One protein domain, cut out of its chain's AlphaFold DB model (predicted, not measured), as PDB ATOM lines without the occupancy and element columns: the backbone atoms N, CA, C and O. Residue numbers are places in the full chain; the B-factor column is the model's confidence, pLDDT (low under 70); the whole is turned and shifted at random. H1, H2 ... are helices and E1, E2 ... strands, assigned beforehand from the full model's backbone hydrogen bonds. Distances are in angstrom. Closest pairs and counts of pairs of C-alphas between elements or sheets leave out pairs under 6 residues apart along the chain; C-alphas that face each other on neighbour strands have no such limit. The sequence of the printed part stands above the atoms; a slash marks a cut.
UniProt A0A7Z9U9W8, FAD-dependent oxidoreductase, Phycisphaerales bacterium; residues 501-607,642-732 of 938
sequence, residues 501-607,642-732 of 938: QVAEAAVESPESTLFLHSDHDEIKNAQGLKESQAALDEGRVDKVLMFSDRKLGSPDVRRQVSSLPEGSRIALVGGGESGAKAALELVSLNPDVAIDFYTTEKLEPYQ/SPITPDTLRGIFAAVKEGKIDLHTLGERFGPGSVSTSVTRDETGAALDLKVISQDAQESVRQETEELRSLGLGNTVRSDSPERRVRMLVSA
ATOM      1  N   GLN A 501      -3.629 -39.963  21.001       70.38
ATOM      2  CA  GLN A 501      -2.367 -40.716  21.023       70.38
ATOM      3  C   GLN A 501      -1.610 -40.653  22.358       70.38
ATOM      4  O   GLN A 501      -0.878 -41.571  22.704       70.38
ATOM      5  N   VAL A 502      -1.804 -39.587  23.143       68.94
ATOM      6  CA  VAL A 502      -1.214 -39.461  24.488       68.94
ATOM      7  C   VAL A 502      -1.981 -40.340  25.476       68.94
ATOM      8  O   VAL A 502      -1.375 -41.026  26.295       68.94
ATOM      9  N   ALA A 503      -3.312 -40.373  25.363       71.50
ATOM     10  CA  ALA A 503      -4.137 -41.290  26.143       71.50
ATOM     11  C   ALA A 503      -3.845 -42.761  25.791       71.50
ATOM     12  O   ALA A 503      -3.772 -43.597  26.686       71.50
ATOM     13  N   GLU A 504      -3.632 -43.070  24.510       76.44
ATOM     14  CA  GLU A 504      -3.233 -44.403  24.041       76.44
ATOM     15  C   GLU A 504      -1.852 -44.800  24.578       76.44
ATOM     16  O   GLU A 504      -1.726 -45.866  25.177       76.44
ATOM     17  N   ALA A 505      -0.849 -43.917  24.495       72.81
ATOM     18  CA  ALA A 505       0.483 -44.169  25.052       72.81
ATOM     19  C   ALA A 505       0.449 -44.471  26.563       72.81
ATOM     20  O   ALA A 505       1.179 -45.341  27.044       72.81
ATOM     21  N   ALA A 506      -0.432 -43.796  27.312       75.00
ATOM     22  CA  ALA A 506      -0.625 -44.059  28.736       75.00
ATOM     23  C   ALA A 506      -1.255 -45.439  29.015       75.00
ATOM     24  O   ALA A 506      -0.941 -46.076  30.020       75.00
ATOM     25  N   VAL A 507      -2.127 -45.924  28.125       78.00
ATOM     26  CA  VAL A 507      -2.737 -47.263  28.216       78.00
ATOM     27  C   VAL A 507      -1.752 -48.359  27.813       78.00
ATOM     28  O   VAL A 507      -1.744 -49.427  28.421       78.00
ATOM     29  N   GLU A 508      -0.920 -48.110  26.803       82.44
ATOM     30  CA  GLU A 508       0.055 -49.079  26.299       82.44
ATOM     31  C   GLU A 508       1.256 -49.257  27.237       82.44
ATOM     32  O   GLU A 508       1.835 -50.341  27.296       82.44
ATOM     33  N   SER A 509       1.635 -48.212  27.983       83.88
ATOM     34  CA  SER A 509       2.799 -48.211  28.884       83.88
ATOM     35  C   SER A 509       2.481 -47.633  30.277       83.88
ATOM     36  O   SER A 509       3.102 -46.648  30.694       83.88
ATOM     37  N   PRO A 510       1.555 -48.241  31.045       81.56
ATOM     38  CA  PRO A 510       1.062 -47.680  32.309       81.56
ATOM     39  C   PRO A 510       2.128 -47.618  33.415       81.56
ATOM     40  O   PRO A 510       2.060 -46.769  34.296       81.56
ATOM     41  N   GLU A 511       3.144 -48.481  33.363       83.81
ATOM     42  CA  GLU A 511       4.239 -48.500  34.347       83.81
ATOM     43  C   GLU A 511       5.270 -47.380  34.125       83.81
ATOM     44  O   GLU A 511       6.056 -47.065  35.017       83.81
ATOM     45  N   SER A 512       5.290 -46.782  32.930       85.19
ATOM     46  CA  SER A 512       6.292 -45.792  32.504       85.19
ATOM     47  C   SER A 512       5.689 -44.423  32.197       85.19
ATOM     48  O   SER A 512       6.393 -43.536  31.717       85.19
ATOM     49  N   THR A 513       4.401 -44.230  32.472       88.38
ATOM     50  CA  THR A 513       3.685 -42.984  32.186       88.38
ATOM     51  C   THR A 513       2.782 -42.591  33.350       88.38
ATOM     52  O   THR A 513       2.296 -43.434  34.102       88.38
ATOM     53  N   LEU A 514       2.564 -41.288  33.512       88.56
ATOM     54  CA  LEU A 514       1.545 -40.727  34.394       88.56
ATOM     55  C   LEU A 514       0.739 -39.714  33.596       88.56
ATOM     56  O   LEU A 514       1.315 -38.804  33.008       88.56
ATOM     57  N   PHE A 515      -0.584 -39.859  33.595       86.12
ATOM     58  CA  PHE A 515      -1.476 -38.957  32.874       86.12
ATOM     59  C   PHE A 515      -2.356 -38.164  33.844       86.12
ATOM     60  O   PHE A 515      -3.111 -38.758  34.616       86.12
ATOM     61  N   LEU A 516      -2.255 -36.831  33.806       82.25
ATOM     62  CA  LEU A 516      -3.000 -35.904  34.662       82.25
ATOM     63  C   LEU A 516      -3.814 -34.911  33.820       82.25
ATOM     64  O   LEU A 516      -3.302 -33.880  33.380       82.25
ATOM     65  N   HIS A 517      -5.106 -35.174  33.626       73.69
ATOM     66  CA  HIS A 517      -5.997 -34.250  32.908       73.69
ATOM     67  C   HIS A 517      -6.956 -33.522  33.849       73.69
ATOM     68  O   HIS A 517      -7.186 -32.321  33.724       73.69
ATOM     69  N   SER A 518      -7.471 -34.242  34.842       69.44
ATOM     70  CA  SER A 518      -8.452 -33.776  35.823       69.44
ATOM     71  C   SER A 518      -7.916 -33.878  37.252       69.44
ATOM     72  O   SER A 518      -6.870 -34.475  37.503       69.44
ATOM     73  N   ASP A 519      -8.562 -33.233  38.226       65.88
ATOM     74  CA  ASP A 519      -8.160 -33.346  39.644       65.88
ATOM     75  C   ASP A 519      -8.369 -34.764  40.190       65.88
ATOM     76  O   ASP A 519      -7.603 -35.223  41.036       65.88
ATOM     77  N   HIS A 520      -9.335 -35.494  39.635       67.81
ATOM     78  CA  HIS A 520      -9.536 -36.908  39.926       67.81
ATOM     79  C   HIS A 520      -8.313 -37.757  39.533       67.81
ATOM     80  O   HIS A 520      -7.942 -38.682  40.257       67.81
ATOM     81  N   ASP A 521      -7.637 -37.425  38.426       73.62
ATOM     82  CA  ASP A 521      -6.436 -38.149  37.989       73.62
ATOM     83  C   ASP A 521      -5.251 -37.949  38.943       73.62
ATOM     84  O   ASP A 521      -4.468 -38.875  39.138       73.62
ATOM     85  N   GLU A 522      -5.132 -36.783  39.588       73.31
ATOM     86  CA  GLU A 522      -4.104 -36.542  40.615       73.31
ATOM     87  C   GLU A 522      -4.318 -37.434  41.836       73.31
ATOM     88  O   GLU A 522      -3.377 -38.059  42.316       73.31
ATOM     89  N   ILE A 523      -5.565 -37.541  42.309       70.56
ATOM     90  CA  ILE A 523      -5.913 -38.401  43.448       70.56
ATOM     91  C   ILE A 523      -5.659 -39.868  43.092       70.56
ATOM     92  O   ILE A 523      -5.023 -40.595  43.855       70.56
ATOM     93  N   LYS A 524      -6.116 -40.301  41.910       76.88
ATOM     94  CA  LYS A 524      -5.934 -41.675  41.427       76.88
ATOM     95  C   LYS A 524      -4.454 -42.052  41.311       76.88
ATOM     96  O   LYS A 524      -4.097 -43.189  41.607       76.88
ATOM     97  N   ASN A 525      -3.606 -41.112  40.896       81.19
ATOM     98  CA  ASN A 525      -2.187 -41.343  40.645       81.19
ATOM     99  C   ASN A 525      -1.265 -40.867  41.784       81.19
ATOM    100  O   ASN A 525      -0.054 -40.823  41.581       81.19
ATOM    101  N   ALA A 526      -1.791 -40.561  42.979       78.94
ATOM    102  CA  ALA A 526      -1.034 -39.998  44.107       78.94
ATOM    103  C   ALA A 526       0.271 -40.756  44.418       78.94
ATOM    104  O   ALA A 526       1.353 -40.174  44.479       78.94
ATOM    105  N   GLN A 527       0.175 -42.082  44.551       81.25
ATOM    106  CA  GLN A 527       1.326 -42.944  44.819       81.25
ATOM    107  C   GLN A 527       2.342 -42.911  43.667       81.25
ATOM    108  O   GLN A 527       3.545 -42.827  43.897       81.25
ATOM    109  N   GLY A 528       1.855 -42.910  42.423       84.88
ATOM    110  CA  GLY A 528       2.701 -42.816  41.238       84.88
ATOM    111  C   GLY A 528       3.439 -41.480  41.142       84.88
ATOM    112  O   GLY A 528       4.606 -41.474  40.765       84.88
ATOM    113  N   LEU A 529       2.795 -40.371  41.524       86.69
ATOM    114  CA  LEU A 529       3.416 -39.044  41.578       86.69
ATOM    115  C   LEU A 529       4.530 -38.987  42.624       86.69
ATOM    116  O   LEU A 529       5.603 -38.470  42.332       86.69
ATOM    117  N   LYS A 530       4.313 -39.579  43.803       84.25
ATOM    118  CA  LYS A 530       5.337 -39.672  44.850       84.25
ATOM    119  C   LYS A 530       6.556 -40.475  44.401       84.25
ATOM    120  O   LYS A 530       7.686 -40.039  44.587       84.25
ATOM    121  N   GLU A 531       6.329 -41.649  43.817       87.12
ATOM    122  CA  GLU A 531       7.403 -42.504  43.296       87.12
ATOM    123  C   GLU A 531       8.182 -41.806  42.178       87.12
ATOM    124  O   GLU A 531       9.409 -41.849  42.166       87.12
ATOM    125  N   SER A 532       7.469 -41.119  41.278       89.38
ATOM    126  CA  SER A 532       8.070 -40.311  40.214       89.38
ATOM    127  C   SER A 532       8.927 -39.182  40.788       89.38
ATOM    128  O   SER A 532      10.068 -39.007  40.371       89.38
ATOM    129  N   GLN A 533       8.425 -38.460  41.797       88.81
ATOM    130  CA  GLN A 533       9.172 -37.391  42.457       88.81
ATOM    131  C   GLN A 533      10.429 -37.913  43.162       88.81
ATOM    132  O   GLN A 533      11.487 -37.310  43.028       88.81
ATOM    133  N   ALA A 534      10.341 -39.042  43.867       87.12
ATOM    134  CA  ALA A 534      11.502 -39.644  44.520       87.12
ATOM    135  C   ALA A 534      12.589 -40.042  43.507       87.12
ATOM    136  O   ALA A 534      13.772 -39.843  43.765       87.12
ATOM    137  N   ALA A 535      12.198 -40.555  42.334       87.75
ATOM    138  CA  ALA A 535      13.141 -40.836  41.256       87.75
ATOM    139  C   ALA A 535      13.789 -39.550  40.710       87.75
ATOM    140  O   ALA A 535      15.003 -39.526  40.501       87.75
ATOM    141  N   LEU A 536      13.009 -38.477  40.526       90.31
ATOM    142  CA  LEU A 536      13.515 -37.181  40.061       90.31
ATOM    143  C   LEU A 536      14.481 -36.541  41.064       90.31
ATOM    144  O   LEU A 536      15.512 -36.019  40.654       90.31
ATOM    145  N   ASP A 537      14.205 -36.655  42.364       86.44
ATOM    146  CA  ASP A 537      15.096 -36.182  43.433       86.44
ATOM    147  C   ASP A 537      16.446 -36.947  43.434       86.44
ATOM    148  O   ASP A 537      17.461 -36.430  43.899       86.44
ATOM    149  N   GLU A 538      16.491 -38.152  42.850       87.50
ATOM    150  CA  GLU A 538      17.711 -38.929  42.575       87.50
ATOM    151  C   GLU A 538      18.312 -38.668  41.175       87.50
ATOM    152  O   GLU A 538      19.274 -39.332  40.776       87.50
ATOM    153  N   GLY A 539      17.753 -37.732  40.402       85.38
ATOM    154  CA  GLY A 539      18.186 -37.393  39.043       85.38
ATOM    155  C   GLY A 539      17.744 -38.385  37.959       85.38
ATOM    156  O   GLY A 539      18.326 -38.404  36.872       85.38
ATOM    157  N   ARG A 540      16.741 -39.230  38.228       87.50
ATOM    158  CA  ARG A 540      16.230 -40.259  37.304       87.50
ATOM    159  C   ARG A 540      14.794 -39.959  36.882       87.50
ATOM    160  O   ARG A 540      13.960 -39.596  37.700       87.50
ATOM    161  N   VAL A 541      14.461 -40.198  35.613       89.19
ATOM    162  CA  VAL A 541      13.079 -40.056  35.119       89.19
ATOM    163  C   VAL A 541      12.453 -41.438  34.948       89.19
ATOM    164  O   VAL A 541      12.575 -42.041  33.893       89.19
ATOM    165  N   ASP A 542      11.794 -41.992  35.966       88.50
ATOM    166  CA  ASP A 542      11.206 -43.343  35.850       88.50
ATOM    167  C   ASP A 542       9.863 -43.375  35.107       88.50
ATOM    168  O   ASP A 542       9.511 -44.403  34.520       88.50
ATOM    169  N   LYS A 543       9.122 -42.263  35.111       90.50
ATOM    170  CA  LYS A 543       7.826 -42.125  34.439       90.50
ATOM    171  C   LYS A 543       7.783 -40.831  33.633       90.50
ATOM    172  O   LYS A 543       8.222 -39.788  34.104       90.50
ATOM    173  N   VAL A 544       7.218 -40.896  32.430       90.38
ATOM    174  CA  VAL A 544       6.912 -39.710  31.622       90.38
ATOM    175  C   VAL A 544       5.633 -39.076  32.153       90.38
ATOM    176  O   VAL A 544       4.567 -39.698  32.100       90.38
ATOM    177  N   LEU A 545       5.720 -37.837  32.638       92.12
ATOM    178  CA  LEU A 545       4.548 -37.081  33.075       92.12
ATOM    179  C   LEU A 545       3.872 -36.408  31.872       92.12
ATOM    180  O   LEU A 545       4.480 -35.609  31.160       92.12
ATOM    181  N   MET A 546       2.599 -36.717  31.659       90.38
ATOM    182  CA  MET A 546       1.759 -36.182  30.590       90.38
ATOM    183  C   MET A 546       0.568 -35.456  31.217       90.38
ATOM    184  O   MET A 546      -0.199 -36.065  31.962       90.38
ATOM    185  N   PHE A 547       0.389 -34.163  30.958       85.56
ATOM    186  CA  PHE A 547      -0.610 -33.376  31.684       85.56
ATOM    187  C   PHE A 547      -1.218 -32.231  30.875       85.56
ATOM    188  O   PHE A 547      -0.631 -31.744  29.912       85.56
ATOM    189  N   SER A 548      -2.422 -31.793  31.252       80.12
ATOM    190  CA  SER A 548      -3.013 -30.560  30.706       80.12
ATOM    191  C   SER A 548      -2.302 -29.332  31.270       80.12
ATOM    192  O   SER A 548      -1.970 -29.312  32.450       80.12
ATOM    193  N   ASP A 549      -2.143 -28.272  30.473       76.69
ATOM    194  CA  ASP A 549      -1.639 -26.960  30.922       76.69
ATOM    195  C   ASP A 549      -2.304 -26.456  32.217       76.69
ATOM    196  O   ASP A 549      -1.639 -25.897  33.082       76.69
ATOM    197  N   ARG A 550      -3.586 -26.772  32.435       71.12
ATOM    198  CA  ARG A 550      -4.325 -26.485  33.682       71.12
ATOM    199  C   ARG A 550      -3.743 -27.113  34.942       71.12
ATOM    200  O   ARG A 550      -4.230 -26.845  36.033       71.12
ATOM    201  N   LYS A 551      -2.777 -28.013  34.812       76.69
ATOM    202  CA  LYS A 551      -2.123 -28.709  35.917       76.69
ATOM    203  C   LYS A 551      -0.805 -28.072  36.315       76.69
ATOM    204  O   LYS A 551      -0.270 -28.459  37.345       76.69
ATOM    205  N   LEU A 552      -0.330 -27.075  35.570       74.50
ATOM    206  CA  LEU A 552       0.954 -26.421  35.822       74.50
ATOM    207  C   LEU A 552       1.069 -25.747  37.184       74.50
ATOM    208  O   LEU A 552       2.178 -25.651  37.683       74.50
ATOM    209  N   GLY A 553      -0.029 -25.339  37.817       66.50
ATOM    210  CA  GLY A 553       0.010 -24.906  39.221       66.50
ATOM    211  C   GLY A 553      -0.431 -25.909  40.257       66.50
ATOM    212  O   GLY A 553      -0.737 -25.517  41.376       66.50
ATOM    213  N   SER A 554      -0.498 -27.188  39.902       71.38
ATOM    214  CA  SER A 554      -0.458 -28.225  40.922       71.38
ATOM    215  C   SER A 554       0.951 -28.239  41.529       71.38
ATOM    216  O   SER A 554       1.905 -28.362  40.758       71.38
ATOM    217  N   PRO A 555       1.117 -28.164  42.861       70.19
ATOM    218  CA  PRO A 555       2.432 -28.239  43.506       70.19
ATOM    219  C   PRO A 555       3.199 -29.498  43.097       70.19
ATOM    220  O   PRO A 555       4.393 -29.438  42.817       70.19
ATOM    221  N   ASP A 556       2.485 -30.620  42.963       77.94
ATOM    222  CA  ASP A 556       3.063 -31.901  42.556       77.94
ATOM    223  C   ASP A 556       3.623 -31.841  41.120       77.94
ATOM    224  O   ASP A 556       4.649 -32.449  40.829       77.94
ATOM    225  N   VAL A 557       2.983 -31.090  40.216       82.38
ATOM    226  CA  VAL A 557       3.468 -30.899  38.837       82.38
ATOM    227  C   VAL A 557       4.620 -29.903  38.801       82.38
ATOM    228  O   VAL A 557       5.636 -30.189  38.173       82.38
ATOM    229  N   ARG A 558       4.499 -28.767  39.504       83.44
ATOM    230  CA  ARG A 558       5.558 -27.748  39.606       83.44
ATOM    231  C   ARG A 558       6.858 -28.361  40.104       83.44
ATOM    232  O   ARG A 558       7.892 -28.172  39.474       83.44
ATOM    233  N   ARG A 559       6.780 -29.154  41.179       80.31
ATOM    234  CA  ARG A 559       7.937 -29.830  41.772       80.31
ATOM    235  C   ARG A 559       8.577 -30.827  40.808       80.31
ATOM    236  O   ARG A 559       9.798 -30.855  40.684       80.31
ATOM    237  N   GLN A 560       7.778 -31.604  40.076       89.81
ATOM    238  CA  GLN A 560       8.333 -32.520  39.081       89.81
ATOM    239  C   GLN A 560       9.026 -31.771  37.939       89.81
ATOM    240  O   GLN A 560      10.089 -32.204  37.504       89.81
ATOM    241  N   VAL A 561       8.465 -30.649  37.470       90.06
ATOM    242  CA  VAL A 561       9.103 -29.802  36.446       90.06
ATOM    243  C   VAL A 561      10.418 -29.222  36.976       90.06
ATOM    244  O   VAL A 561      11.439 -29.335  36.297       90.06
ATOM    245  N   SER A 562      10.433 -28.667  38.193       87.19
ATOM    246  CA  SER A 562      11.647 -28.104  38.805       87.19
ATOM    247  C   SER A 562      12.726 -29.152  39.096       87.19
ATOM    248  O   SER A 562      13.905 -28.827  39.064       87.19
ATOM    249  N   SER A 563      12.343 -30.407  39.359       91.19
ATOM    250  CA  SER A 563      13.276 -31.516  39.619       91.19
ATOM    251  C   SER A 563      13.726 -32.257  38.352       91.19
ATOM    252  O   SER A 563      14.437 -33.257  38.453       91.19
ATOM    253  N   LEU A 564      13.315 -31.826  37.152       92.50
ATOM    254  CA  LEU A 564      13.806 -32.438  35.917       92.50
ATOM    255  C   LEU A 564      15.330 -32.259  35.786       92.50
ATOM    256  O   LEU A 564      15.821 -31.147  35.984       92.50
ATOM    257  N   PRO A 565      16.075 -33.313  35.391       90.31
ATOM    258  CA  PRO A 565      17.515 -33.208  35.172       90.31
ATOM    259  C   PRO A 565      17.880 -32.162  34.111       90.31
ATOM    260  O   PRO A 565      17.168 -32.027  33.111       90.31
ATOM    261  N   GLU A 566      19.025 -31.499  34.285       88.69
ATOM    262  CA  GLU A 566      19.588 -30.551  33.313       88.69
ATOM    263  C   GLU A 566      19.611 -31.144  31.893       88.69
ATOM    264  O   GLU A 566      19.966 -32.308  31.680       88.69
ATOM    265  N   GLY A 567      19.205 -30.346  30.903       83.94
ATOM    266  CA  GLY A 567      19.148 -30.763  29.501       83.94
ATOM    267  C   GLY A 567      17.937 -31.632  29.143       83.94
ATOM    268  O   GLY A 567      17.817 -32.066  27.991       83.94
ATOM    269  N   SER A 568      17.019 -31.874  30.085       90.31
ATOM    270  CA  SER A 568      15.731 -32.509  29.796       90.31
ATOM    271  C   SER A 568      14.905 -31.683  28.811       90.31
ATOM    272  O   SER A 568      15.009 -30.458  28.739       90.31
ATOM    273  N   ARG A 569      14.051 -32.372  28.046       92.00
ATOM    274  CA  ARG A 569      13.137 -31.739  27.092       92.00
ATOM    275  C   ARG A 569      11.688 -31.978  27.472       92.00
ATOM    276  O   ARG A 569      11.331 -33.093  27.862       92.00
ATOM    277  N   ILE A 570      10.861 -30.953  27.318       94.81
ATOM    278  CA  ILE A 570       9.416 -31.004  27.540       94.81
ATOM    279  C   ILE A 570       8.723 -30.733  26.208       94.81
ATOM    280  O   ILE A 570       8.981 -29.711  25.580       94.81
ATOM    281  N   ALA A 571       7.836 -31.625  25.773       93.88
ATOM    282  CA  ALA A 571       6.952 -31.326  24.655       93.88
ATOM    283  C   ALA A 571       5.751 -30.521  25.141       93.88
ATOM    284  O   ALA A 571       5.143 -30.858  26.153       93.88
ATOM    285  N   LEU A 572       5.361 -29.508  24.387       92.38
ATOM    286  CA  LEU A 572       4.153 -28.733  24.621       92.38
ATOM    287  C   LEU A 572       3.359 -28.676  23.321       92.38
ATOM    288  O   LEU A 572       3.914 -28.364  22.276       92.38
ATOM    289  N   VAL A 573       2.062 -28.968  23.376       89.81
ATOM    290  CA  VAL A 573       1.192 -28.979  22.195       89.81
ATOM    291  C   VAL A 573       0.062 -27.973  22.373       89.81
ATOM    292  O   VAL A 573      -0.783 -28.152  23.250       89.81
ATOM    293  N   GLY A 574       0.001 -26.949  21.519       84.94
ATOM    294  CA  GLY A 574      -1.121 -26.003  21.478       84.94
ATOM    295  C   GLY A 574      -0.753 -24.615  20.956       84.94
ATOM    296  O   GLY A 574       0.104 -23.951  21.510       84.94
ATOM    297  N   GLY A 575      -1.446 -24.116  19.933       75.25
ATOM    298  CA  GLY A 575      -1.111 -22.830  19.292       75.25
ATOM    299  C   GLY A 575      -1.760 -21.576  19.894       75.25
ATOM    300  O   GLY A 575      -1.773 -20.549  19.235       75.25
ATOM    301  N   GLY A 576      -2.375 -21.652  21.079       72.12
ATOM    302  CA  GLY A 576      -3.077 -20.514  21.693       72.12
ATOM    303  C   GLY A 576      -2.320 -19.867  22.853       72.12
ATOM    304  O   GLY A 576      -1.334 -20.422  23.336       72.12
ATOM    305  N   GLU A 577      -2.845 -18.755  23.384       70.62
ATOM    306  CA  GLU A 577      -2.290 -18.058  24.563       70.62
ATOM    307  C   GLU A 577      -2.008 -19.001  25.740       70.62
ATOM    308  O   GLU A 577      -0.976 -18.881  26.390       70.62
ATOM    309  N   SER A 578      -2.895 -19.968  26.000       72.19
ATOM    310  CA  SER A 578      -2.704 -20.966  27.067       72.19
ATOM    311  C   SER A 578      -1.424 -21.786  26.861       72.19
ATOM    312  O   SER A 578      -0.671 -21.998  27.807       72.19
ATOM    313  N   GLY A 579      -1.136 -22.187  25.616       79.31
ATOM    314  CA  GLY A 579       0.103 -22.875  25.257       79.31
ATOM    315  C   GLY A 579       1.311 -21.958  25.413       79.31
ATOM    316  O   GLY A 579       2.254 -22.299  26.114       79.31
ATOM    317  N   ALA A 580       1.262 -20.749  24.854       78.06
ATOM    318  CA  ALA A 580       2.382 -19.817  24.954       78.06
ATOM    319  C   ALA A 580       2.727 -19.467  26.418       78.06
ATOM    320  O   ALA A 580       3.891 -19.488  26.816       78.06
ATOM    321  N   LYS A 581       1.723 -19.243  27.270       76.38
ATOM    322  CA  LYS A 581       1.940 -19.033  28.708       76.38
ATOM    323  C   LYS A 581       2.485 -20.265  29.418       76.38
ATOM    324  O   LYS A 581       3.363 -20.121  30.262       76.38
ATOM    325  N   ALA A 582       1.985 -21.453  29.079       80.12
ATOM    326  CA  ALA A 582       2.508 -22.706  29.609       80.12
ATOM    327  C   ALA A 582       3.996 -22.875  29.276       80.12
ATOM    328  O   ALA A 582       4.768 -23.272  30.142       80.12
ATOM    329  N   ALA A 583       4.418 -22.517  28.058       86.50
ATOM    330  CA  ALA A 583       5.824 -22.566  27.666       86.50
ATOM    331  C   ALA A 583       6.690 -21.643  28.538       86.50
ATOM    332  O   ALA A 583       7.718 -22.062  29.060       86.50
ATOM    333  N   LEU A 584       6.258 -20.395  28.732       80.56
ATOM    334  CA  LEU A 584       6.996 -19.431  29.550       80.56
ATOM    335  C   LEU A 584       7.076 -19.849  31.022       80.56
ATOM    336  O   LEU A 584       8.133 -19.703  31.628       80.56
ATOM    337  N   GLU A 585       5.999 -20.415  31.573       78.12
ATOM    338  CA  GLU A 585       5.995 -20.946  32.942       78.12
ATOM    339  C   GLU A 585       6.977 -22.110  33.096       78.12
ATOM    340  O   GLU A 585       7.772 -22.145  34.028       78.12
ATOM    341  N   LEU A 586       6.977 -23.057  32.157       85.38
ATOM    342  CA  LEU A 586       7.894 -24.198  32.187       85.38
ATOM    343  C   LEU A 586       9.366 -23.756  32.154       85.38
ATOM    344  O   LEU A 586      10.165 -24.274  32.931       85.38
ATOM    345  N   VAL A 587       9.709 -22.777  31.304       84.44
ATOM    346  CA  VAL A 587      11.053 -22.171  31.269       84.44
ATOM    347  C   VAL A 587      11.401 -21.514  32.605       84.44
ATOM    348  O   VAL A 587      12.549 -21.560  33.043       84.44
ATOM    349  N   SER A 588      10.424 -20.874  33.244       79.00
ATOM    350  CA  SER A 588      10.633 -20.187  34.515       79.00
ATOM    351  C   SER A 588      10.812 -21.156  35.682       79.00
ATOM    352  O   SER A 588      11.646 -20.919  36.552       79.00
ATOM    353  N   LEU A 589      10.033 -22.239  35.704       79.12
ATOM    354  CA  LEU A 589      10.069 -23.276  36.732       79.12
ATOM    355  C   LEU A 589      11.378 -24.060  36.736       79.12
ATOM    356  O   LEU A 589      11.845 -24.470  37.798       79.12
ATOM    357  N   ASN A 590      11.948 -24.294  35.557       87.00
ATOM    358  CA  ASN A 590      13.226 -24.964  35.416       87.00
ATOM    359  C   ASN A 590      14.020 -24.322  34.264       87.00
ATOM    360  O   ASN A 590      13.768 -24.640  33.102       87.00
ATOM    361  N   PRO A 591      14.982 -23.428  34.547       84.50
ATOM    362  CA  PRO A 591      15.753 -22.755  33.502       84.50
ATOM    363  C   PRO A 591      16.678 -23.701  32.717       84.50
ATOM    364  O   PRO A 591      17.184 -23.303  31.665       84.50
ATOM    365  N   ASP A 592      16.873 -24.932  33.203       87.44
ATOM    366  CA  ASP A 592      17.792 -25.928  32.649       87.44
ATOM    367  C   ASP A 592      17.114 -26.907  31.666       87.44
ATOM    368  O   ASP A 592      17.779 -27.784  31.100       87.44
ATOM    369  N   VAL A 593      15.800 -26.772  31.427       89.00
ATOM    370  CA  VAL A 593      15.070 -27.568  30.423       89.00
ATOM    371  C   VAL A 593      14.908 -26.818  29.105       89.00
ATOM    372  O   VAL A 593      14.901 -25.590  29.043       89.00
ATOM    373  N   ALA A 594      14.725 -27.579  28.028       91.19
ATOM    374  CA  ALA A 594      14.301 -27.045  26.737       91.19
ATOM    375  C   ALA A 594      12.865 -27.475  26.414       91.19
ATOM    376  O   ALA A 594      12.446 -28.588  26.737       91.19
ATOM    377  N   ILE A 595      12.119 -26.614  25.730       92.12
ATOM    378  CA  ILE A 595      10.729 -26.868  25.353       92.12
ATOM    379  C   ILE A 595      10.634 -27.087  23.849       92.12
ATOM    380  O   ILE A 595      11.024 -26.221  23.075       92.12
ATOM    381  N   ASP A 596      10.076 -28.222  23.441       92.38
ATOM    382  CA  ASP A 596       9.627 -28.474  22.073       92.38
ATOM    383  C   ASP A 596       8.160 -28.053  21.954       92.38
ATOM    384  O   ASP A 596       7.260 -28.772  22.397       92.38
ATOM    385  N   PHE A 597       7.915 -26.869  21.394       91.69
ATOM    386  CA  PHE A 597       6.590 -26.273  21.328       91.69
ATOM    387  C   PHE A 597       5.938 -26.504  19.958       91.69
ATOM    388  O   PHE A 597       6.245 -25.828  18.979       91.69
ATOM    389  N   TYR A 598       5.020 -27.469  19.899       89.94
ATOM    390  CA  TYR A 598       4.291 -27.868  18.699       89.94
ATOM    391  C   TYR A 598       3.003 -27.070  18.515       89.94
ATOM    392  O   TYR A 598       2.115 -27.052  19.381       89.94
ATOM    393  N   THR A 599       2.862 -26.477  17.334       86.69
ATOM    394  CA  THR A 599       1.723 -25.644  16.950       86.69
ATOM    395  C   THR A 599       1.188 -26.104  15.595       86.69
ATOM    396  O   THR A 599       1.901 -26.700  14.790       86.69
ATOM    397  N   THR A 600      -0.102 -25.888  15.339       82.44
ATOM    398  CA  THR A 600      -0.671 -26.179  14.010       82.44
ATOM    399  C   THR A 600      -0.334 -25.076  13.016       82.44
ATOM    400  O   THR A 600      -0.002 -25.363  11.873       82.44
ATOM    401  N   GLU A 601      -0.364 -23.830  13.470       78.81
ATOM    402  CA  GLU A 601      -0.048 -22.637  12.688       78.81
ATOM    403  C   GLU A 601       1.063 -21.854  13.391       78.81
ATOM    404  O   GLU A 601       1.348 -22.097  14.572       78.81
ATOM    405  N   LYS A 602       1.687 -20.921  12.665       76.19
ATOM    406  CA  LYS A 602       2.711 -20.041  13.230       76.19
ATOM    407  C   LYS A 602       2.134 -19.241  14.393       76.19
ATOM    408  O   LYS A 602       0.985 -18.800  14.356       76.19
ATOM    409  N   LEU A 603       2.955 -19.027  15.419       71.56
ATOM    410  CA  LEU A 603       2.602 -18.119  16.503       71.56
ATOM    411  C   LEU A 603       2.721 -16.687  15.991       71.56
ATOM    412  O   LEU A 603       3.806 -16.116  15.920       71.56
ATOM    413  N   GLU A 604       1.588 -16.110  15.633       58.09
ATOM    414  CA  GLU A 604       1.506 -14.729  15.185       58.09
ATOM    415  C   GLU A 604       0.797 -13.894  16.262       58.09
ATOM    416  O   GLU A 604      -0.073 -14.409  16.980       58.09
ATOM    417  N   PRO A 605       1.171 -12.610  16.437       48.59
ATOM    418  CA  PRO A 605       0.536 -11.725  17.403       48.59
ATOM    419  C   PRO A 605      -0.818 -11.296  16.846       48.59
ATOM    420  O   PRO A 605      -1.038 -10.141  16.497       48.59
ATOM    421  N   TYR A 606      -1.748 -12.232  16.740       46.19
ATOM    422  CA  TYR A 606      -3.122 -11.923  16.413       46.19
ATOM    423  C   TYR A 606      -3.914 -11.780  17.689       46.19
ATOM    424  O   TYR A 606      -4.816 -12.561  17.973       46.19
ATOM    425  N   GLN A 607      -3.624 -10.736  18.456       37.84
ATOM    426  CA  GLN A 607      -4.680 -10.176  19.278       37.84
ATOM    427  C   GLN A 607      -5.634  -9.402  18.369       37.84
ATOM    428  O   GLN A 607      -5.582  -8.186  18.251       37.84
ATOM    429  N   SER A 642      -6.748 -19.190  18.386       46.28
ATOM    430  CA  SER A 642      -6.665 -18.638  19.748       46.28
ATOM    431  C   SER A 642      -5.617 -17.512  19.804       46.28
ATOM    432  O   SER A 642      -4.445 -17.787  19.560       46.28
ATOM    433  N   PRO A 643      -5.999 -16.276  20.163       54.34
ATOM    434  CA  PRO A 643      -5.144 -15.099  20.031       54.34
ATOM    435  C   PRO A 643      -4.004 -15.129  21.047       54.34
ATOM    436  O   PRO A 643      -4.268 -15.407  22.214       54.34
ATOM    437  N   ILE A 644      -2.774 -14.814  20.625       56.78
ATOM    438  CA  ILE A 644      -1.608 -14.653  21.510       56.78
ATOM    439  C   ILE A 644      -1.321 -13.166  21.692       56.78
ATOM    440  O   ILE A 644      -1.292 -12.410  20.719       56.78
ATOM    441  N   THR A 645      -1.122 -12.726  22.933       58.19
ATOM    442  CA  THR A 645      -0.834 -11.310  23.206       58.19
ATOM    443  C   THR A 645       0.565 -10.928  22.706       58.19
ATOM    444  O   THR A 645       1.483 -11.753  22.795       58.19
ATOM    445  N   PRO A 646       0.784  -9.689  22.218       55.50
ATOM    446  CA  PRO A 646       2.110  -9.245  21.791       55.50
ATOM    447  C   PRO A 646       3.181  -9.445  22.869       55.50
ATOM    448  O   PRO A 646       4.302  -9.830  22.558       55.50
ATOM    449  N   ASP A 647       2.839  -9.256  24.144       57.25
ATOM    450  CA  ASP A 647       3.769  -9.406  25.269       57.25
ATOM    451  C   ASP A 647       4.104 -10.864  25.557       57.25
ATOM    452  O   ASP A 647       5.254 -11.201  25.843       57.25
ATOM    453  N   THR A 648       3.112 -11.753  25.483       64.81
ATOM    454  CA  THR A 648       3.342 -13.200  25.555       64.81
ATOM    455  C   THR A 648       4.244 -13.642  24.409       64.81
ATOM    456  O   THR A 648       5.235 -14.332  24.648       64.81
ATOM    457  N   LEU A 649       3.979 -13.178  23.186       70.50
ATOM    458  CA  LEU A 649       4.786 -13.530  22.022       70.50
ATOM    459  C   LEU A 649       6.217 -12.977  22.106       70.50
ATOM    460  O   LEU A 649       7.164 -13.692  21.790       70.50
ATOM    461  N   ARG A 650       6.396 -11.745  22.605       69.62
ATOM    462  CA  ARG A 650       7.721 -11.175  22.905       69.62
ATOM    463  C   ARG A 650       8.505 -12.071  23.864       69.62
ATOM    464  O   ARG A 650       9.669 -12.363  23.604       69.62
ATOM    465  N   GLY A 651       7.855 -12.548  24.927       71.62
ATOM    466  CA  GLY A 651       8.453 -13.503  25.861       71.62
ATOM    467  C   GLY A 651       8.858 -14.815  25.185       71.62
ATOM    468  O   GLY A 651       9.961 -15.306  25.417       71.62
ATOM    469  N   ILE A 652       7.998 -15.361  24.317       79.44
ATOM    470  CA  ILE A 652       8.303 -16.581  23.556       79.44
ATOM    471  C   ILE A 652       9.539 -16.368  22.688       79.44
ATOM    472  O   ILE A 652      10.478 -17.150  22.781       79.44
ATOM    473  N   PHE A 653       9.588 -15.303  21.887       78.12
ATOM    474  CA  PHE A 653      10.726 -15.062  20.999       78.12
ATOM    475  C   PHE A 653      12.026 -14.764  21.748       78.12
ATOM    476  O   PHE A 653      13.089 -15.172  21.281       78.12
ATOM    477  N   ALA A 654      11.966 -14.134  22.924       75.19
ATOM    478  CA  ALA A 654      13.129 -14.010  23.800       75.19
ATOM    479  C   ALA A 654      13.647 -15.394  24.237       75.19
ATOM    480  O   ALA A 654      14.828 -15.693  24.070       75.19
ATOM    481  N   ALA A 655      12.757 -16.279  24.691       80.31
ATOM    482  CA  ALA A 655      13.122 -17.638  25.083       80.31
ATOM    483  C   ALA A 655      13.584 -18.509  23.893       80.31
ATOM    484  O   ALA A 655      14.460 -19.358  24.058       80.31
ATOM    485  N   VAL A 656      13.051 -18.284  22.687       81.94
ATOM    486  CA  VAL A 656      13.526 -18.916  21.441       81.94
ATOM    487  C   VAL A 656      14.946 -18.454  21.113       81.94
ATOM    488  O   VAL A 656      15.825 -19.286  20.889       81.94
ATOM    489  N   LYS A 657      15.212 -17.145  21.190       76.50
ATOM    490  CA  LYS A 657      16.548 -16.562  20.987       76.50
ATOM    491  C   LYS A 657      17.576 -17.099  21.988       76.50
ATOM    492  O   LYS A 657      18.726 -17.334  21.625       76.50
ATOM    493  N   GLU A 658      17.164 -17.336  23.230       80.69
ATOM    494  CA  GLU A 658      17.985 -17.978  24.266       80.69
ATOM    495  C   GLU A 658      18.172 -19.493  24.047       80.69
ATOM    496  O   GLU A 658      18.984 -20.127  24.721       80.69
ATOM    497  N   GLY A 659      17.445 -20.101  23.105       80.00
ATOM    498  CA  GLY A 659      17.449 -21.542  22.867       80.00
ATOM    499  C   GLY A 659      16.747 -22.349  23.957       80.00
ATOM    500  O   GLY A 659      17.060 -23.527  24.140       80.00
ATOM    501  N   LYS A 660      15.831 -21.741  24.706       85.56
ATOM    502  CA  LYS A 660      15.013 -22.425  25.716       85.56
ATOM    503  C   LYS A 660      13.727 -22.996  25.123       85.56
ATOM    504  O   LYS A 660      13.232 -24.006  25.612       85.56
ATOM    505  N   ILE A 661      13.219 -22.394  24.049       88.62
ATOM    506  CA  ILE A 661      12.045 -22.867  23.306       88.62
ATOM    507  C   ILE A 661      12.441 -23.131  21.853       88.62
ATOM    508  O   ILE A 661      13.019 -22.268  21.201       88.62
ATOM    509  N   ASP A 662      12.079 -24.304  21.346       87.00
ATOM    510  CA  ASP A 662      12.138 -24.662  19.935       87.00
ATOM    511  C   ASP A 662      10.692 -24.723  19.405       87.00
ATOM    512  O   ASP A 662       9.876 -25.502  19.905       87.00
ATOM    513  N   LEU A 663      10.361 -23.866  18.434       86.31
ATOM    514  CA  LEU A 663       9.037 -23.819  17.802       86.31
ATOM    515  C   LEU A 663       8.946 -24.855  16.675       86.31
ATOM    516  O   LEU A 663       9.869 -24.981  15.872       86.31
ATOM    517  N   HIS A 664       7.833 -25.589  16.638       87.62
ATOM    518  CA  HIS A 664       7.538 -26.606  15.630       87.62
ATOM    519  C   HIS A 664       6.138 -26.385  15.042       87.62
ATOM    520  O   HIS A 664       5.166 -27.017  15.474       87.62
ATOM    521  N   THR A 665       6.029 -25.510  14.044       87.56
ATOM    522  CA  THR A 665       4.802 -25.303  13.268       87.56
ATOM    523  C   THR A 665       4.596 -26.454  12.292       87.56
ATOM    524  O   THR A 665       5.321 -26.615  11.312       87.56
ATOM    525  N   LEU A 666       3.571 -27.260  12.552       84.38
ATOM    526  CA  LEU A 666       3.281 -28.470  11.787       84.38
ATOM    527  C   LEU A 666       2.505 -28.210  10.491       84.38
ATOM    528  O   LEU A 666       2.428 -29.107   9.665       84.38
ATOM    529  N   GLY A 667       1.839 -27.065  10.324       81.06
ATOM    530  CA  GLY A 667       0.923 -26.828   9.193       81.06
ATOM    531  C   GLY A 667      -0.350 -27.696   9.213       81.06
ATOM    532  O   GLY A 667      -1.254 -27.514   8.402       81.06
ATOM    533  N   GLU A 668      -0.452 -28.627  10.161       83.56
ATOM    534  CA  GLU A 668      -1.582 -29.521  10.374       83.56
ATOM    535  C   GLU A 668      -1.773 -29.830  11.870       83.56
ATOM    536  O   GLU A 668      -1.005 -29.403  12.741       83.56
ATOM    537  N   ARG A 669      -2.848 -30.545  12.218       82.94
ATOM    538  CA  ARG A 669      -3.126 -30.879  13.624       82.94
ATOM    539  C   ARG A 669      -2.115 -31.896  14.146       82.94
ATOM    540  O   ARG A 669      -1.845 -32.899  13.491       82.94
ATOM    541  N   PHE A 670      -1.635 -31.686  15.371       85.69
ATOM    542  CA  PHE A 670      -0.851 -32.683  16.101       85.69
ATOM    543  C   PHE A 670      -1.710 -33.934  16.350       85.69
ATOM    544  O   PHE A 670      -2.724 -33.870  17.052       85.69
ATOM    545  N   GLY A 671      -1.333 -35.064  15.759       85.19
ATOM    546  CA  GLY A 671      -2.081 -36.313  15.857       85.19
ATOM    547  C   GLY A 671      -1.423 -37.460  15.082       85.19
ATOM    548  O   GLY A 671      -0.365 -37.251  14.491       85.19
ATOM    549  N   PRO A 672      -2.060 -38.647  15.013       81.50
ATOM    550  CA  PRO A 672      -1.403 -39.863  14.519       81.50
ATOM    551  C   PRO A 672      -0.994 -39.822  13.044       81.50
ATOM    552  O   PRO A 672      -0.221 -40.663  12.600       81.50
ATOM    553  N   GLY A 673      -1.546 -38.882  12.268       84.25
ATOM    554  CA  GLY A 673      -1.158 -38.647  10.875       84.25
ATOM    555  C   GLY A 673       0.081 -37.760  10.716       84.25
ATOM    556  O   GLY A 673       0.786 -37.886   9.721       84.25
ATOM    557  N   SER A 674       0.371 -36.904  11.699       85.44
ATOM    558  CA  SER A 674       1.433 -35.896  11.630       85.44
ATOM    559  C   SER A 674       2.612 -36.211  12.543       85.44
ATOM    560  O   SER A 674       3.760 -35.982  12.160       85.44
ATOM    561  N   VAL A 675       2.354 -36.791  13.720       87.06
ATOM    562  CA  VAL A 675       3.358 -37.111  14.739       87.06
ATOM    563  C   VAL A 675       3.129 -38.516  15.292       87.06
ATOM    564  O   VAL A 675       2.069 -38.820  15.830       87.06
ATOM    565  N   SER A 676       4.156 -39.359  15.211       87.44
ATOM    566  CA  SER A 676       4.211 -40.657  15.887       87.44
ATOM    567  C   SER A 676       4.739 -40.488  17.308       87.44
ATOM    568  O   SER A 676       5.699 -39.746  17.527       87.44
ATOM    569  N   THR A 677       4.158 -41.217  18.260       86.69
ATOM    570  CA  THR A 677       4.550 -41.191  19.675       86.69
ATOM    571  C   THR A 677       4.826 -42.600  20.184       86.69
ATOM    572  O   THR A 677       3.994 -43.482  19.989       86.69
ATOM    573  N   SER A 678       5.951 -42.822  20.861       87.44
ATOM    574  CA  SER A 678       6.263 -44.113  21.492       87.44
ATOM    575  C   SER A 678       7.011 -43.927  22.804       87.44
ATOM    576  O   SER A 678       7.929 -43.114  22.878       87.44
ATOM    577  N   VAL A 679       6.653 -44.697  23.831       88.69
ATOM    578  CA  VAL A 679       7.369 -44.675  25.113       88.69
ATOM    579  C   VAL A 679       8.582 -45.595  25.025       88.69
ATOM    580  O   VAL A 679       8.461 -46.765  24.663       88.69
ATOM    581  N   THR A 680       9.756 -45.075  25.366       87.56
ATOM    582  CA  THR A 680      11.001 -45.842  25.453       87.56
ATOM    583  C   THR A 680      11.616 -45.721  26.839       87.56
ATOM    584  O   THR A 680      11.284 -44.830  27.619       87.56
ATOM    585  N   ARG A 681      12.493 -46.666  27.180       84.88
ATOM    586  CA  ARG A 681      13.233 -46.660  28.440       84.88
ATOM    587  C   ARG A 681      14.695 -46.947  28.158       84.88
ATOM    588  O   ARG A 681      15.011 -47.938  27.502       84.88
ATOM    589  N   ASP A 682      15.563 -46.081  28.653       77.81
ATOM    590  CA  ASP A 682      17.011 -46.221  28.555       77.81
ATOM    591  C   ASP A 682      17.675 -46.048  29.933       77.81
ATOM    592  O   ASP A 682      17.012 -46.050  30.973       77.81
ATOM    593  N   GLU A 683      19.001 -45.921  29.937       70.94
ATOM    594  CA  GLU A 683      19.838 -45.738  31.132       70.94
ATOM    595  C   GLU A 683      19.503 -44.454  31.912       70.94
ATOM    596  O   GLU A 683      19.733 -44.377  33.116       70.94
ATOM    597  N   THR A 684      18.933 -43.461  31.227       69.56
ATOM    598  CA  THR A 684      18.504 -42.167  31.777       69.56
ATOM    599  C   THR A 684      17.019 -42.146  32.159       69.56
ATOM    600  O   THR A 684      16.526 -41.149  32.687       69.56
ATOM    601  N   GLY A 685      16.308 -43.256  31.932       83.44
ATOM    602  CA  GLY A 685      14.937 -43.481  32.375       83.44
ATOM    603  C   GLY A 685      13.916 -43.566  31.238       83.44
ATOM    604  O   GLY A 685      14.256 -43.764  30.073       83.44
ATOM    605  N   ALA A 686      12.638 -43.459  31.589       89.88
ATOM    606  CA  ALA A 686      11.532 -43.397  30.648       89.88
ATOM    607  C   ALA A 686      11.556 -42.083  29.850       89.88
ATOM    608  O   ALA A 686      11.899 -41.012  30.364       89.88
ATOM    609  N   ALA A 687      11.189 -42.170  28.578       90.56
ATOM    610  CA  ALA A 687      11.027 -41.035  27.691       90.56
ATOM    611  C   ALA A 687       9.890 -41.281  26.699       90.56
ATOM    612  O   ALA A 687       9.518 -42.419  26.417       90.56
ATOM    613  N   LEU A 688       9.353 -40.193  26.160       90.31
ATOM    614  CA  LEU A 688       8.453 -40.218  25.022       90.31
ATOM    615  C   LEU A 688       9.243 -39.792  23.788       90.31
ATOM    616  O   LEU A 688       9.719 -38.660  23.707       90.31
ATOM    617  N   ASP A 689       9.380 -40.703  22.836       89.62
ATOM    618  CA  ASP A 689       9.943 -40.405  21.529       89.62
ATOM    619  C   ASP A 689       8.819 -39.876  20.628       89.62
ATOM    620  O   ASP A 689       7.804 -40.540  20.398       89.62
ATOM    621  N   LEU A 690       8.997 -38.643  20.156       89.31
ATOM    622  CA  LEU A 690       8.108 -37.922  19.256       89.31
ATOM    623  C   LEU A 690       8.777 -37.818  17.893       89.31
ATOM    624  O   LEU A 690       9.905 -37.336  17.789       89.31
ATOM    625  N   LYS A 691       8.079 -38.237  16.842       89.75
ATOM    626  CA  LYS A 691       8.582 -38.151  15.472       89.75
ATOM    627  C   LYS A 691       7.566 -37.477  14.577       89.75
ATOM    628  O   LYS A 691       6.478 -38.017  14.397       89.75
ATOM    629  N   VAL A 692       7.933 -36.359  13.959       88.62
ATOM    630  CA  VAL A 692       7.119 -35.773  12.885       88.62
ATOM    631  C   VAL A 692       7.215 -36.696  11.669       88.62
ATOM    632  O   VAL A 692       8.307 -36.922  11.146       88.62
ATOM    633  N   ILE A 693       6.097 -37.292  11.257       89.38
ATOM    634  CA  ILE A 693       6.033 -38.322  10.203       89.38
ATOM    635  C   ILE A 693       5.408 -37.820   8.902       89.38
ATOM    636  O   ILE A 693       5.662 -38.408   7.851       89.38
ATOM    637  N   SER A 694       4.615 -36.751   8.960       91.44
ATOM    638  CA  SER A 694       4.051 -36.133   7.761       91.44
ATOM    639  C   SER A 694       5.116 -35.330   7.020       91.44
ATOM    640  O   SER A 694       5.879 -34.583   7.634       91.44
ATOM    641  N   GLN A 695       5.160 -35.481   5.695       89.88
ATOM    642  CA  GLN A 695       6.065 -34.704   4.845       89.88
ATOM    643  C   GLN A 695       5.720 -33.213   4.874       89.88
ATOM    644  O   GLN A 695       6.629 -32.391   4.954       89.88
ATOM    645  N   ASP A 696       4.429 -32.875   4.878       88.31
ATOM    646  CA  ASP A 696       3.963 -31.487   4.924       88.31
ATOM    647  C   ASP A 696       4.331 -30.837   6.264       88.31
ATOM    648  O   ASP A 696       4.809 -29.700   6.303       88.31
ATOM    649  N   ALA A 697       4.216 -31.591   7.362       86.56
ATOM    650  CA  ALA A 697       4.638 -31.121   8.676       86.56
ATOM    651  C   ALA A 697       6.156 -30.981   8.807       86.56
ATOM    652  O   ALA A 697       6.634 -29.994   9.362       86.56
ATOM    653  N   GLN A 698       6.932 -31.926   8.271       88.38
ATOM    654  CA  GLN A 698       8.394 -31.819   8.241       88.38
ATOM    655  C   GLN A 698       8.855 -30.592   7.445       88.38
ATOM    656  O   GLN A 698       9.755 -29.877   7.883       88.38
ATOM    657  N   GLU A 699       8.233 -30.336   6.293       87.31
ATOM    658  CA  GLU A 699       8.543 -29.172   5.467       87.31
ATOM    659  C   GLU A 699       8.154 -27.863   6.164       87.31
ATOM    660  O   GLU A 699       8.938 -26.916   6.149       87.31
ATOM    661  N   SER A 700       7.003 -27.822   6.841       85.31
ATOM    662  CA  SER A 700       6.556 -26.649   7.606       85.31
ATOM    663  C   SER A 700       7.522 -26.299   8.744       85.31
ATOM    664  O   SER A 700       7.962 -25.152   8.850       85.31
ATOM    665  N   VAL A 701       7.949 -27.298   9.528       85.06
ATOM    666  CA  VAL A 701       8.946 -27.123  10.600       85.06
ATOM    667  C   VAL A 701      10.284 -26.637  10.033       85.06
ATOM    668  O   VAL A 701      10.929 -25.756  10.607       85.06
ATOM    669  N   ARG A 702      10.705 -27.176   8.882       84.69
ATOM    670  CA  ARG A 702      11.942 -26.762   8.205       84.69
ATOM    671  C   ARG A 702      11.882 -25.299   7.763       84.69
ATOM    672  O   ARG A 702      12.820 -24.553   8.034       84.69
ATOM    673  N   GLN A 703      10.787 -24.888   7.127       83.81
ATOM    674  CA  GLN A 703      10.588 -23.512   6.666       83.81
ATOM    675  C   GLN A 703      10.577 -22.514   7.828       83.81
ATOM    676  O   GLN A 703      11.259 -21.494   7.756       83.81
ATOM    677  N   GLU A 704       9.874 -22.824   8.920       82.06
ATOM    678  CA  GLU A 704       9.871 -21.972  10.114       82.06
ATOM    679  C   GLU A 704      11.265 -21.875  10.746       82.06
ATOM    680  O   GLU A 704      11.711 -20.790  11.114       82.06
ATOM    681  N   THR A 705      11.998 -22.986  10.816       78.44
ATOM    682  CA  THR A 705      13.367 -22.991  11.348       78.44
ATOM    683  C   THR A 705      14.297 -22.100  10.517       78.44
ATOM    684  O   THR A 705      15.100 -21.344  11.072       78.44
ATOM    685  N   GLU A 706      14.208 -22.171   9.185       80.81
ATOM    686  CA  GLU A 706      14.978 -21.319   8.269       80.81
ATOM    687  C   GLU A 706      14.614 -19.834   8.437       80.81
ATOM    688  O   GLU A 706      15.503 -18.981   8.512       80.81
ATOM    689  N   GLU A 707      13.325 -19.525   8.578       77.69
ATOM    690  CA  GLU A 707      12.829 -18.168   8.805       77.69
ATOM    691  C   GLU A 707      13.302 -17.594  10.149       77.69
ATOM    692  O   GLU A 707      13.898 -16.515  10.177       77.69
ATOM    693  N   LEU A 708      13.142 -18.325  11.254       73.00
ATOM    694  CA  LEU A 708      13.592 -17.891  12.582       73.00
ATOM    695  C   LEU A 708      15.111 -17.669  12.626       73.00
ATOM    696  O   LEU A 708      15.581 -16.703  13.233       73.00
ATOM    697  N   ARG A 709      15.897 -18.515  11.944       74.88
ATOM    698  CA  ARG A 709      17.343 -18.294  11.766       74.88
ATOM    699  C   ARG A 709      17.622 -17.007  10.989       74.88
ATOM    700  O   ARG A 709      18.503 -16.251  11.388       74.88
ATOM    701  N   SER A 710      16.868 -16.733   9.922       72.00
ATOM    702  CA  SER A 710      17.024 -15.505   9.128       72.00
ATOM    703  C   SER A 710      16.714 -14.226   9.922       72.00
ATOM    704  O   SER A 710      17.327 -13.190   9.674       72.00
ATOM    705  N   LEU A 711      15.831 -14.322  10.922       67.00
ATOM    706  CA  LEU A 711      15.461 -13.237  11.837       67.00
ATOM    707  C   LEU A 711      16.402 -13.105  13.051       67.00
ATOM    708  O   LEU A 711      16.165 -12.277  13.925       67.00
ATOM    709  N   GLY A 712      17.461 -13.918  13.142       68.44
ATOM    710  CA  GLY A 712      18.381 -13.915  14.285       68.44
ATOM    711  C   GLY A 712      17.782 -14.479  15.582       68.44
ATOM    712  O   GLY A 712      18.341 -14.267  16.657       68.44
ATOM    713  N   LEU A 713      16.654 -15.189  15.484       65.75
ATOM    714  CA  LEU A 713      15.962 -15.842  16.600       65.75
ATOM    715  C   LEU A 713      16.350 -17.324  16.736       65.75
ATOM    716  O   LEU A 713      16.149 -17.915  17.788       65.75
ATOM    717  N   GLY A 714      16.928 -17.932  15.698       58.00
ATOM    718  CA  GLY A 714      17.351 -19.333  15.716       58.00
ATOM    719  C   GLY A 714      18.759 -19.542  16.279       58.00
ATOM    720  O   GLY A 714      19.724 -18.931  15.820       58.00
ATOM    721  N   ASN A 715      18.905 -20.479  17.218       55.16
ATOM    722  CA  ASN A 715      20.208 -20.883  17.744       55.16
ATOM    723  C   ASN A 715      20.965 -21.733  16.695       55.16
ATOM    724  O   ASN A 715      20.482 -22.777  16.256       55.16
ATOM    725  N   THR A 716      22.167 -21.317  16.283       45.62
ATOM    726  CA  THR A 716      22.919 -21.900  15.146       45.62
ATOM    727  C   THR A 716      23.517 -23.296  15.394       45.62
ATOM    728  O   THR A 716      24.203 -23.825  14.524       45.62
ATOM    729  N   VAL A 717      23.309 -23.896  16.573       41.69
ATOM    730  CA  VAL A 717      24.082 -25.063  17.058       41.69
ATOM    731  C   VAL A 717      23.257 -26.359  17.185       41.69
ATOM    732  O   VAL A 717      23.825 -27.421  17.430       41.69
ATOM    733  N   ARG A 718      21.927 -26.338  17.025       52.22
ATOM    734  CA  ARG A 718      21.073 -27.485  17.409       52.22
ATOM    735  C   ARG A 718      20.540 -28.320  16.238       52.22
ATOM    736  O   ARG A 718      20.268 -27.809  15.161       52.22
ATOM    737  N   SER A 719      20.419 -29.625  16.505       47.22
ATOM    738  CA  SER A 719      20.080 -30.714  15.575       47.22
ATOM    739  C   SER A 719      18.718 -30.534  14.889       47.22
ATOM    740  O   SER A 719      17.696 -30.435  15.573       47.22
ATOM    741  N   ASP A 720      18.718 -30.603  13.552       52.16
ATOM    742  CA  ASP A 720      17.546 -30.649  12.655       52.16
ATOM    743  C   ASP A 720      16.812 -32.015  12.698       52.16
ATOM    744  O   ASP A 720      16.110 -32.394  11.760       52.16
ATOM    745  N   SER A 721      17.004 -32.815  13.757       57.00
ATOM    746  CA  SER A 721      16.377 -34.135  13.871       57.00
ATOM    747  C   SER A 721      14.848 -34.012  13.989       57.00
ATOM    748  O   SER A 721      14.371 -33.350  14.917       57.00
ATOM    749  N   PRO A 722      14.071 -34.699  13.124       60.34
ATOM    750  CA  PRO A 722      12.611 -34.784  13.226       60.34
ATOM    751  C   PRO A 722      12.147 -35.685  14.382       60.34
ATOM    752  O   PRO A 722      10.951 -35.766  14.662       60.34
ATOM    753  N   GLU A 723      13.084 -36.387  15.027       74.06
ATOM    754  CA  GLU A 723      12.867 -37.192  16.226       74.06
ATOM    755  C   GLU A 723      13.330 -36.418  17.464       74.06
ATOM    756  O   GLU A 723      14.482 -35.971  17.538       74.06
ATOM    757  N   ARG A 724      12.428 -36.278  18.439       83.69
ATOM    758  CA  ARG A 724      12.648 -35.619  19.727       83.69
ATOM    759  C   ARG A 724      12.335 -36.588  20.854       83.69
ATOM    760  O   ARG A 724      11.266 -37.185  20.886       83.69
ATOM    761  N   ARG A 725      13.258 -36.698  21.805       88.25
ATOM    762  CA  ARG A 725      13.070 -37.465  23.036       88.25
ATOM    763  C   ARG A 725      12.724 -36.511  24.169       88.25
ATOM    764  O   ARG A 725      13.544 -35.656  24.505       88.25
ATOM    765  N   VAL A 726      11.536 -36.653  24.753       91.44
ATOM    766  CA  VAL A 726      11.036 -35.763  25.813       91.44
ATOM    767  C   VAL A 726      10.728 -36.522  27.103       91.44
ATOM    768  O   VAL A 726      10.384 -37.702  27.084       91.44
ATOM    769  N   ARG A 727      10.870 -35.843  28.244       92.44
ATOM    770  CA  ARG A 727      10.613 -36.386  29.593       92.44
ATOM    771  C   ARG A 727       9.218 -36.067  30.108       92.44
ATOM    772  O   ARG A 727       8.712 -36.765  30.981       92.44
ATOM    773  N   MET A 728       8.597 -35.035  29.548       94.00
ATOM    774  CA  MET A 728       7.235 -34.631  29.865       94.00
ATOM    775  C   MET A 728       6.500 -34.167  28.611       94.00
ATOM    776  O   MET A 728       7.131 -33.727  27.644       94.00
ATOM    777  N   LEU A 729       5.171 -34.246  28.646       92.62
ATOM    778  CA  LEU A 729       4.292 -33.698  27.617       92.62
ATOM    779  C   LEU A 729       3.186 -32.852  28.249       92.62
ATOM    780  O   LEU A 729       2.451 -33.320  29.116       92.62
ATOM    781  N   VAL A 730       3.027 -31.628  27.753       90.50
ATOM    782  CA  VAL A 730       1.985 -30.689  28.162       90.50
ATOM    783  C   VAL A 730       0.991 -30.490  27.024       90.50
ATOM    784  O   VAL A 730       1.356 -30.183  25.891       90.50
ATOM    785  N   SER A 731      -0.289 -30.669  27.328       86.25
ATOM    786  CA  SER A 731      -1.394 -30.523  26.384       86.25
ATOM    787  C   SER A 731      -2.152 -29.223  26.655       86.25
ATOM    788  O   SER A 731      -2.852 -29.107  27.661       86.25
ATOM    789  N   ALA A 732      -2.041 -28.266  25.734       80.19
ATOM    790  CA  ALA A 732      -2.676 -26.944  25.758       80.19
ATOM    791  C   ALA A 732      -3.603 -26.732  24.538       80.19
ATOM    792  O   ALA A 732      -3.698 -25.649  23.961       80.19
TER     793      ALA A 732
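Overview. This is residues 501 to 607 and 642 to 732 of the 938 residues of the protein "FAD-dependent oxidoreductase" of Phycisphaerales bacterium (UniProt A0A7Z9U9W8). A strongly twisted sheet of six parallel strands, in the order E1 E2 E9 E3 E4 E5, has helices H3, H4, H5 and H6, each touching the next, along one side and a small antiparallel sheet, E6 E7 E8, partly face to face with it on the other. H1 packs over both sheets, over E1 of the large one and over E6 of the small one, and H7 packs at the edge strand E5. The printed part has 198 residues, with seven named helices and nine named strands in the order H1 E1 H2 H3 E2 H4 E3 H5 E4 H6 E5 E6 E7 H7 E8 E9, of mixed class. It is compact, with a radius of gyration of the C-alphas of 16.0 A, spanning 47 by 33 by 30 A.

Arrangement. The large sheet holds E1, residues 513 to 516, E2, 544 to 548, E9, 728 to 731, E3, 569 to 573, E4, 594 to 599, and E5, 661 to 665. Within hydrogen-bond range are, for instance, N 516 and O 546 of E1 and E2, 2.9 A, and N 572 and O 596 of E3 and E4, 2.8 A. H5, residues 577 to 589, is on this sheet at a height of 8.7 A and runs along the strands, at 10 degrees to E3 on the local plane. It touches H6, residues 646 to 657, at a steep tilt of 48 degrees, closest at the C-alphas of Ala 580 and Thr 648, 6.7 A; with the sheet they make two layers, helices on one face. H5 touches H4, residues 555 to 562, with residues 586 to 589 alone, and H4 touches H3, residues 526 to 537, at a shallow tilt of 26 degrees. H2, residues 519 to 524, only grazes the large sheet. E1, H2 H3, E2 and E3, H5, E4 are strand-helix-strand units, parallel neighbours with helices between; E2, H4, E3 is a split one around E9; the crossovers are right-handed. E6, residues 675 to 682, and E7, 685 to 692, form a hairpin, with N 680 and O 687 at 2.9 A; E8, 723 to 726, is E7's other neighbour, with N 690 and O 724 at 2.8 A. The two sheets make a sandwich, two sheets face to face, in which the parts that face each other are 10.1 A apart centre to centre. H1, residues 501 to 508, is on both sheets, on the opposite face of the large one from H5. H7, residues 695 to 710, stands at the large sheet's level, with the C-alphas of His 664 and Val 701 5.2 A apart. In H1 to H7 every O i to N i+4 pair is within hydrogen-bond range.

Along the chain. H7 is 22.5 A long, E7 22.4 A, E6 21.5 A and H5 18.1 A. H1 begins at C-alpha 501, (-2.367, -40.716, 21.023), and E9 ends at C-alpha 731, (-1.394, -30.523, 26.384).

Size, cuts and confidence. The C-alphas farthest apart, of Gln 527 and Ser 710, are 47.7 A apart. Residues 608 to 641 are not printed; C-alphas 607 and 642 are 8.7 A apart across the cut. The link from H7 to E8, residues 711 to 722, is long, and its pLDDT is under 70, as at residues 604 to 607 and 642 to 648, among others.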